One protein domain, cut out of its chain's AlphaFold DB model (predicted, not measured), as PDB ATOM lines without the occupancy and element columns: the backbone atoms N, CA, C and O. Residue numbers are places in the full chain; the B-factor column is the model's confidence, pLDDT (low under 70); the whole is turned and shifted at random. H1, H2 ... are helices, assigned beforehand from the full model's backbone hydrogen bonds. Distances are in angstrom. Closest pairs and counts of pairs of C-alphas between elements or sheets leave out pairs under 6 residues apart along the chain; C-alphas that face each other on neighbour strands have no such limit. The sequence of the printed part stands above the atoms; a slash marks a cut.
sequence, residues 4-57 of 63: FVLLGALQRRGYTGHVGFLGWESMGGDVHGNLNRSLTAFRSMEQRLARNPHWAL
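This is residues 4 to 57 of the 63 residues of an uncharacterized protein of Pseudomonas benzenivorans (UniProt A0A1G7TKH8). One long helix, H2, makes the long axis, and a small head made by the helices H1 and H3 sits at the end where H2 finishes. From the head a long stretch without named elements, residues 13 to 30, runs the length of H2 to its far end and turns there into its first residue, and H2 leads back to the head. The printed part has 54 residues with three named helices, in the order H1, H2, H3, and no named strand; the class is all helix. The whole is loose, with a radius of gyration of the C-alphas of 13.2 A, and elongated, spanning 37 by 21 by 16 A.

The printed part begins with H1, residues 4 to 12. A long link of 18 residues follows, and then H2, residues 31 to 51. H1 and H2 touch, with the C-alphas of Phe 4 and Leu 49 the closest at 6.6 A. H2 touches H1 with residues 45 to 49 alone. The lines of H1 and H2 stand about perpendicular, but only just, at 71 degrees, and their centres are 15.3 A apart. A tight link of one residue, Asn 52, joins H2 to H3, residues 53 to 56. H3 touches H1, and their closest C-alphas, those of Val 5 and Ala 56, are 4.2 A apart. H2 and H3 are close but not clearly touching, with the C-alphas of Leu 49 and Trp 55 the closest at 6.6 A. In H1 and H2 every O i to N i+4 pair is within hydrogen-bond range. H3 is too short for such a pair, and its one O i to N i+3 pair is within range.

H1 begins with C-alpha 4 at (23.056, -52.032, 28.096) and is 12.1 A long from first to last C-alpha. H2, the longest helix with 21 residues, runs 30.6 A from C-alpha 31 at (3.378, -42.385, 15.924) to C-alpha 51 at (21.737, -49.359, 39.409). H3 has four residues and measures 5.6 A, ending with C-alpha 56 at (27.572, -52.308, 30.761).

The two C-alphas farthest apart are those of Gly 28 and His 54, at 37.5 A, whereas the first and last printed C-alphas, those of Phe 4 and Leu 57, are 8.1 A apart. The C-alphas of residues 13 to 30 lie 7 to 22 A from the mean of the C-alphas. The printed part has no cut. The mean pLDDT of the printed part is 89.5, and in this predicted model residues 24 to 28 are under 70.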
ATOM      1  N   PHE A   4      22.365 -52.474  26.879       95.38
ATOM      2  CA  PHE A   4      23.056 -52.032  28.096       95.38
ATOM      3  C   PHE A   4      24.566 -51.940  27.888       95.38
ATOM      4  O   PHE A   4      25.191 -50.964  28.313       95.38
ATOM      5  N   VAL A   5      25.131 -52.899  27.154       95.31
ATOM      6  CA  VAL A   5      26.544 -52.885  26.757       95.31
ATOM      7  C   VAL A   5      26.849 -51.660  25.893       95.31
ATOM      8  O   VAL A   5      27.823 -50.948  26.152       95.31
ATOM      9  N   LEU A   6      26.001 -51.370  24.897       94.50
ATOM     10  CA  LEU A   6      26.175 -50.212  24.017       94.50
ATOM     11  C   LEU A   6      26.065 -48.885  24.782       94.50
ATOM     12  O   LEU A   6      26.948 -48.034  24.662       94.50
ATOM     13  N   LEU A   7      25.013 -48.715  25.587       95.25
ATOM     14  CA  LEU A   7      24.795 -47.502  26.380       95.25
ATOM     15  C   LEU A   7      25.950 -47.258  27.351       95.25
ATOM     16  O   LEU A   7      26.477 -46.149  27.426       95.25
ATOM     17  N   GLY A   8      26.410 -48.309  28.027       94.50
ATOM     18  CA  GLY A   8      27.560 -48.225  28.914       94.50
ATOM     19  C   GLY A   8      28.855 -47.855  28.188       94.50
ATOM     20  O   GLY A   8      29.644 -47.057  28.694       94.50
ATOM     21  N   ALA A   9      29.079 -48.384  26.982       94.19
ATOM     22  CA  ALA A   9      30.236 -48.025  26.168       94.19
ATOM     23  C   ALA A   9      30.204 -46.556  25.710       94.19
ATOM     24  O   ALA A   9      31.243 -45.893  25.736       94.19
ATOM     25  N   LEU A  10      29.033 -46.040  25.323       95.12
ATOM     26  CA  LEU A  10      28.844 -44.630  24.963       95.12
ATOM     27  C   LEU A  10      29.084 -43.708  26.164       95.12
ATOM     28  O   LEU A  10      29.830 -42.735  26.049       95.12
ATOM     29  N   GLN A  11      28.533 -44.055  27.331       93.88
ATOM     30  CA  GLN A  11      28.721 -43.294  28.566       93.88
ATOM     31  C   GLN A  11      30.200 -43.220  28.973       93.88
ATOM     32  O   GLN A  11      30.703 -42.136  29.256       93.88
ATOM     33  N   ARG A  12      30.935 -44.344  28.946       93.44
ATOM     34  CA  ARG A  12      32.375 -44.370  29.279       93.44
ATOM     35  C   ARG A  12      33.236 -43.538  28.328       93.44
ATOM     36  O   ARG A  12      34.310 -43.096  28.716       93.44
ATOM     37  N   ARG A  13      32.779 -43.338  27.091       95.38
ATOM     38  CA  ARG A  13      33.444 -42.488  26.094       95.38
ATOM     39  C   ARG A  13      33.013 -41.022  26.169       95.38
ATOM     40  O   ARG A  13      33.474 -40.231  25.355       95.38
ATOM     41  N   GLY A  14      32.142 -40.659  27.113       95.62
ATOM     42  CA  GLY A  14      31.662 -39.288  27.272       95.62
ATOM     43  C   GLY A  14      30.775 -38.819  26.118       95.62
ATOM     44  O   GLY A  14      30.787 -37.639  25.788       95.62
ATOM     45  N   TYR A  15      30.031 -39.724  25.473       96.00
ATOM     46  CA  TYR A  15      29.105 -39.341  24.407       96.00
ATOM     47  C   TYR A  15      27.978 -38.447  24.949       96.00
ATOM     48  O   TYR A  15      27.244 -38.846  25.852       96.00
ATOM     49  N   THR A  16      27.819 -37.259  24.363       95.31
ATOM     50  CA  THR A  16      26.800 -36.254  24.728       95.31
ATOM     51  C   THR A  16      25.820 -35.945  23.593       95.31
ATOM     52  O   THR A  16      24.985 -35.051  23.716       95.31
ATOM     53  N   GLY A  17      25.925 -36.667  22.474       95.44
ATOM     54  CA  GLY A  17      25.056 -36.476  21.320       95.44
ATOM     55  C   GLY A  17      23.642 -37.020  21.534       95.44
ATOM     56  O   GLY A  17      23.323 -37.666  22.533       95.44
ATOM     57  N   HIS A  18      22.777 -36.778  20.552       94.12
ATOM     58  CA  HIS A  18      21.395 -37.249  20.591       94.12
ATOM     59  C   HIS A  18      21.286 -38.760  20.333       94.12
ATOM     60  O   HIS A  18      22.139 -39.364  19.681       94.12
ATOM     61  N   VAL A  19      20.203 -39.361  20.835       92.69
ATOM     62  CA  VAL A  19      19.823 -40.756  20.576       92.69
ATOM     63  C   VAL A  19      18.508 -40.753  19.805       92.69
ATOM     64  O   VAL A  19      17.518 -40.190  20.267       92.69
ATOM     65  N   GLY A  20      18.515 -41.360  18.619       91.25
ATOM     66  CA  GLY A  20      17.331 -41.514  17.778       91.25
ATOM     67  C   GLY A  20      16.648 -42.862  17.994       91.25
ATOM     68  O   GLY A  20      17.314 -43.872  18.218       91.25
ATOM     69  N   PHE A  21      15.320 -42.883  17.885       88.75
ATOM     70  CA  PHE A  21      14.523 -44.108  17.906       88.75
ATOM     71  C   PHE A  21      14.001 -44.387  16.504       88.75
ATOM     72  O   PHE A  21      13.242 -43.592  15.953       88.75
ATOM     73  N   LEU A  22      14.408 -45.518  15.935       83.19
ATOM     74  CA  LEU A  22      13.902 -45.982  14.651       83.19
ATOM     75  C   LEU A  22      12.706 -46.902  14.901       83.19
ATOM     76  O   LEU A  22      12.811 -47.871  15.652       83.19
ATOM     77  N   GLY A  23      11.568 -46.592  14.285       73.81
ATOM     78  CA  GLY A  23      10.443 -47.518  14.210       73.81
ATOM     79  C   GLY A  23      10.591 -48.442  13.007       73.81
ATOM     80  O   GLY A  23      10.911 -47.976  11.919       73.81
ATOM     81  N   TRP A  24      10.351 -49.740  13.196       65.62
ATOM     82  CA  TRP A  24      10.180 -50.688  12.090       65.62
ATOM     83  C   TRP A  24       8.723 -50.667  11.584       65.62
ATOM     84  O   TRP A  24       7.843 -50.229  12.323       65.62
ATOM     85  N   GLU A  25       8.506 -51.147  10.351       53.09
ATOM     86  CA  GLU A  25       7.337 -51.184   9.428       53.09
ATOM     87  C   GLU A  25       5.878 -51.129   9.964       53.09
ATOM     88  O   GLU A  25       4.956 -50.948   9.177       53.09
ATOM     89  N   SER A  26       5.618 -51.200  11.272       53.25
ATOM     90  CA  SER A  26       4.294 -51.042  11.902       53.25
ATOM     91  C   SER A  26       4.028 -49.630  12.463       53.25
ATOM     92  O   SER A  26       3.062 -49.431  13.199       53.25
ATOM     93  N   MET A  27       4.841 -48.623  12.116       56.09
ATOM     94  CA  MET A  27       4.533 -47.206  12.389       56.09
ATOM     95  C   MET A  27       3.474 -46.606  11.439       56.09
ATOM     96  O   MET A  27       3.308 -45.391  11.390       56.09
ATOM     97  N   GLY A  28       2.705 -47.426  10.721       65.00
ATOM     98  CA  GLY A  28       1.365 -47.018  10.301       65.00
ATOM     99  C   GLY A  28       0.442 -47.037  11.522       65.00
ATOM    100  O   GLY A  28       0.023 -48.109  11.945       65.00
ATOM    101  N   GLY A  29       0.170 -45.878  12.132       77.12
ATOM    102  CA  GLY A  29      -0.671 -45.784  13.334       77.12
ATOM    103  C   GLY A  29      -0.280 -44.643  14.279       77.12
ATOM    104  O   GLY A  29       0.126 -43.572  13.833       77.12
ATOM    105  N   ASP A  30      -0.401 -44.869  15.592       85.50
ATOM    106  CA  ASP A  30      -0.090 -43.890  16.649       85.50
ATOM    107  C   ASP A  30       1.425 -43.648  16.798       85.50
ATOM    108  O   ASP A  30       2.112 -44.211  17.656       85.50
ATOM    109  N   VAL A  31       1.964 -42.793  15.925       85.31
ATOM    110  CA  VAL A  31       3.378 -42.385  15.924       85.31
ATOM    111  C   VAL A  31       3.781 -41.775  17.267       85.31
ATOM    112  O   VAL A  31       4.863 -42.067  17.780       85.31
ATOM    113  N   HIS A  32       2.908 -40.962  17.861       87.12
ATOM    114  CA  HIS A  32       3.189 -40.292  19.124       87.12
ATOM    115  C   HIS A  32       3.289 -41.292  20.283       87.12
ATOM    116  O   HIS A  32       4.266 -41.272  21.037       87.12
ATOM    117  N   GLY A  33       2.333 -42.212  20.409       88.75
ATOM    118  CA  GLY A  33       2.380 -43.268  21.418       88.75
ATOM    119  C   GLY A  33       3.590 -44.183  21.255       88.75
ATOM    120  O   GLY A  33       4.217 -44.559  22.247       88.75
ATOM    121  N   ASN A  34       3.984 -44.485  20.016       87.00
ATOM    122  CA  ASN A  34       5.190 -45.266  19.744       87.00
ATOM    123  C   ASN A  34       6.467 -44.532  20.169       87.00
ATOM    124  O   ASN A  34       7.330 -45.133  20.811       87.00
ATOM    125  N   LEU A  35       6.571 -43.232  19.882       89.31
ATOM    126  CA  LEU A  35       7.684 -42.414  20.359       89.31
ATOM    127  C   LEU A  35       7.729 -42.386  21.891       89.31
ATOM    128  O   LEU A  35       8.783 -42.631  22.481       89.31
ATOM    129  N   ASN A  36       6.591 -42.143  22.542       91.94
ATOM    130  CA  ASN A  36       6.514 -42.076  23.999       91.94
ATOM    131  C   ASN A  36       6.909 -43.410  24.661       91.94
ATOM    132  O   ASN A  36       7.628 -43.434  25.663       91.94
ATOM    133  N   ARG A  37       6.499 -44.537  24.065       90.69
ATOM    134  CA  ARG A  37       6.888 -45.885  24.502       90.69
ATOM    135  C   ARG A  37       8.400 -46.085  24.423       90.69
ATOM    136  O   ARG A  37       9.003 -46.513  25.407       90.69
ATOM    137  N   SER A  38       9.011 -45.751  23.286       91.69
ATOM    138  CA  SER A  38      10.462 -45.857  23.087       91.69
ATOM    139  C   SER A  38      11.239 -44.966  24.054       91.69
ATOM    140  O   SER A  38      12.201 -45.423  24.671       91.69
ATOM    141  N   LEU A  39      10.782 -43.727  24.263       93.88
ATOM    142  CA  LEU A  39      11.397 -42.801  25.211       93.88
ATOM    143  C   LEU A  39      11.325 -43.337  26.646       93.88
ATOM    144  O   LEU A  39      12.325 -43.336  27.362       93.88
ATOM    145  N   THR A  40      10.162 -43.847  27.053       96.00
ATOM    146  CA  THR A  40       9.962 -44.432  28.386       96.00
ATOM    147  C   THR A  40      10.875 -45.640  28.599       96.00
ATOM    148  O   THR A  40      11.544 -45.745  29.631       96.00
ATOM    149  N   ALA A  41      10.958 -46.530  27.607       94.69
ATOM    150  CA  ALA A  41      11.853 -47.682  27.647       94.69
ATOM    151  C   ALA A  41      13.325 -47.249  27.756       94.69
ATOM    152  O   ALA A  41      14.068 -47.800  28.567       94.69
ATOM    153  N   PHE A  42      13.733 -46.223  27.007       95.62
ATOM    154  CA  PHE A  42      15.084 -45.672  27.069       95.62
ATOM    155  C   PHE A  42      15.436 -45.108  28.448       95.62
ATOM    156  O   PHE A  42      16.446 -45.509  29.026       95.62
ATOM    157  N   ARG A  43      14.572 -44.268  29.033       96.44
ATOM    158  CA  ARG A  43      14.774 -43.736  30.393       96.44
ATOM    159  C   ARG A  43      14.835 -44.845  31.442       96.44
ATOM    160  O   ARG A  43      15.652 -44.792  32.361       96.44
ATOM    161  N   SER A  44      14.010 -45.881  31.288       97.69
ATOM    162  CA  SER A  44      14.071 -47.067  32.147       97.69
ATOM    163  C   SER A  44      15.420 -47.786  32.032       97.69
ATOM    164  O   SER A  44      15.993 -48.181  33.051       97.69
ATOM    165  N   MET A  45      15.966 -47.924  30.817       96.69
ATOM    166  CA  MET A  45      17.290 -48.515  30.604       96.69
ATOM    167  C   MET A  45      18.395 -47.695  31.282       96.69
ATOM    168  O   MET A  45      19.205 -48.287  31.992       96.69
ATOM    169  N   GLU A  46      18.390 -46.364  31.160       95.69
ATOM    170  CA  GLU A  46      19.361 -45.492  31.846       95.69
ATOM    171  C   GLU A  46      19.339 -45.703  33.371       95.69
ATOM    172  O   GLU A  46      20.374 -45.960  33.989       95.69
ATOM    173  N   GLN A  47      18.152 -45.692  33.987       97.44
ATOM    174  CA  GLN A  47      18.001 -45.912  35.432       97.44
ATOM    175  C   GLN A  47      18.448 -47.311  35.873       97.44
ATOM    176  O   GLN A  47      18.989 -47.503  36.964       97.44
ATOM    177  N   ARG A  48      18.171 -48.332  35.059       97.12
ATOM    178  CA  ARG A  48      18.584 -49.711  35.347       97.12
ATOM    179  C   ARG A  48      20.093 -49.869  35.244       97.12
ATOM    180  O   ARG A  48      20.662 -50.523  36.114       97.12
ATOM    181  N   LEU A  49      20.717 -49.240  34.250       95.56
ATOM    182  CA  LEU A  49      22.162 -49.262  34.058       95.56
ATOM    183  C   LEU A  49      22.891 -48.548  35.200       95.56
ATOM    184  O   LEU A  49      23.862 -49.084  35.723       95.56
ATOM    185  N   ALA A  50      22.367 -47.408  35.663       94.75
ATOM    186  CA  ALA A  50      22.901 -46.708  36.831       94.75
ATOM    187  C   ALA A  50      22.882 -47.578  38.105       94.75
ATOM    188  O   ALA A  50      23.809 -47.523  38.907       94.75
ATOM    189  N   ARG A  51      21.847 -48.414  38.280       97.38
ATOM    190  CA  ARG A  51      21.737 -49.359  39.409       97.38
ATOM    191  C   ARG A  51      22.563 -50.635  39.233       97.38
ATOM    192  O   ARG A  51      22.915 -51.264  40.222       97.38
ATOM    193  N   ASN A  52      22.848 -51.030  37.993       96.00
ATOM    194  CA  ASN A  52      23.517 -52.288  37.657       96.00
ATOM    195  C   ASN A  52      24.665 -52.032  36.666       96.00
ATOM    196  O   ASN A  52      24.596 -52.468  35.516       96.00
ATOM    197  N   PRO A  53      25.741 -51.342  37.084       93.88
ATOM    198  CA  PRO A  53      26.806 -50.926  36.169       93.88
ATOM    199  C   PRO A  53      27.537 -52.104  35.506       93.88
ATOM    200  O   PRO A  53      28.096 -51.945  34.426       93.88
ATOM    201  N   HIS A  54      27.504 -53.302  36.096       93.12
ATOM    202  CA  HIS A  54      28.104 -54.503  35.510       93.12
ATOM    203  C   HIS A  54      27.396 -54.977  34.224       93.12
ATOM    204  O   HIS A  54      28.025 -55.641  33.408       93.12
ATOM    205  N   TRP A  55      26.139 -54.579  33.977       94.19
ATOM    206  CA  TRP A  55      25.436 -54.860  32.711       94.19
ATOM    207  C   TRP A  55      26.013 -54.081  31.518       94.19
ATOM    208  O   TRP A  55      25.720 -54.389  30.368       94.19
ATOM    209  N   ALA A  56      26.854 -53.075  31.778       94.31
ATOM    210  CA  ALA A  56      27.572 -52.308  30.761       94.31
ATOM    211  C   ALA A  56      28.770 -53.054  30.143       94.31
ATOM    212  O   ALA A  56      29.488 -52.481  29.309       94.31
ATOM    213  N   LEU A  57      29.072 -54.257  30.632       91.00
ATOM    214  CA  LEU A  57      30.239 -55.036  30.249       91.00
ATOM    215  C   LEU A  57      29.810 -56.134  29.285       91.00
ATOM    216  O   LEU A  57      28.906 -56.911  29.573       91.00
TER     217      LEU A  57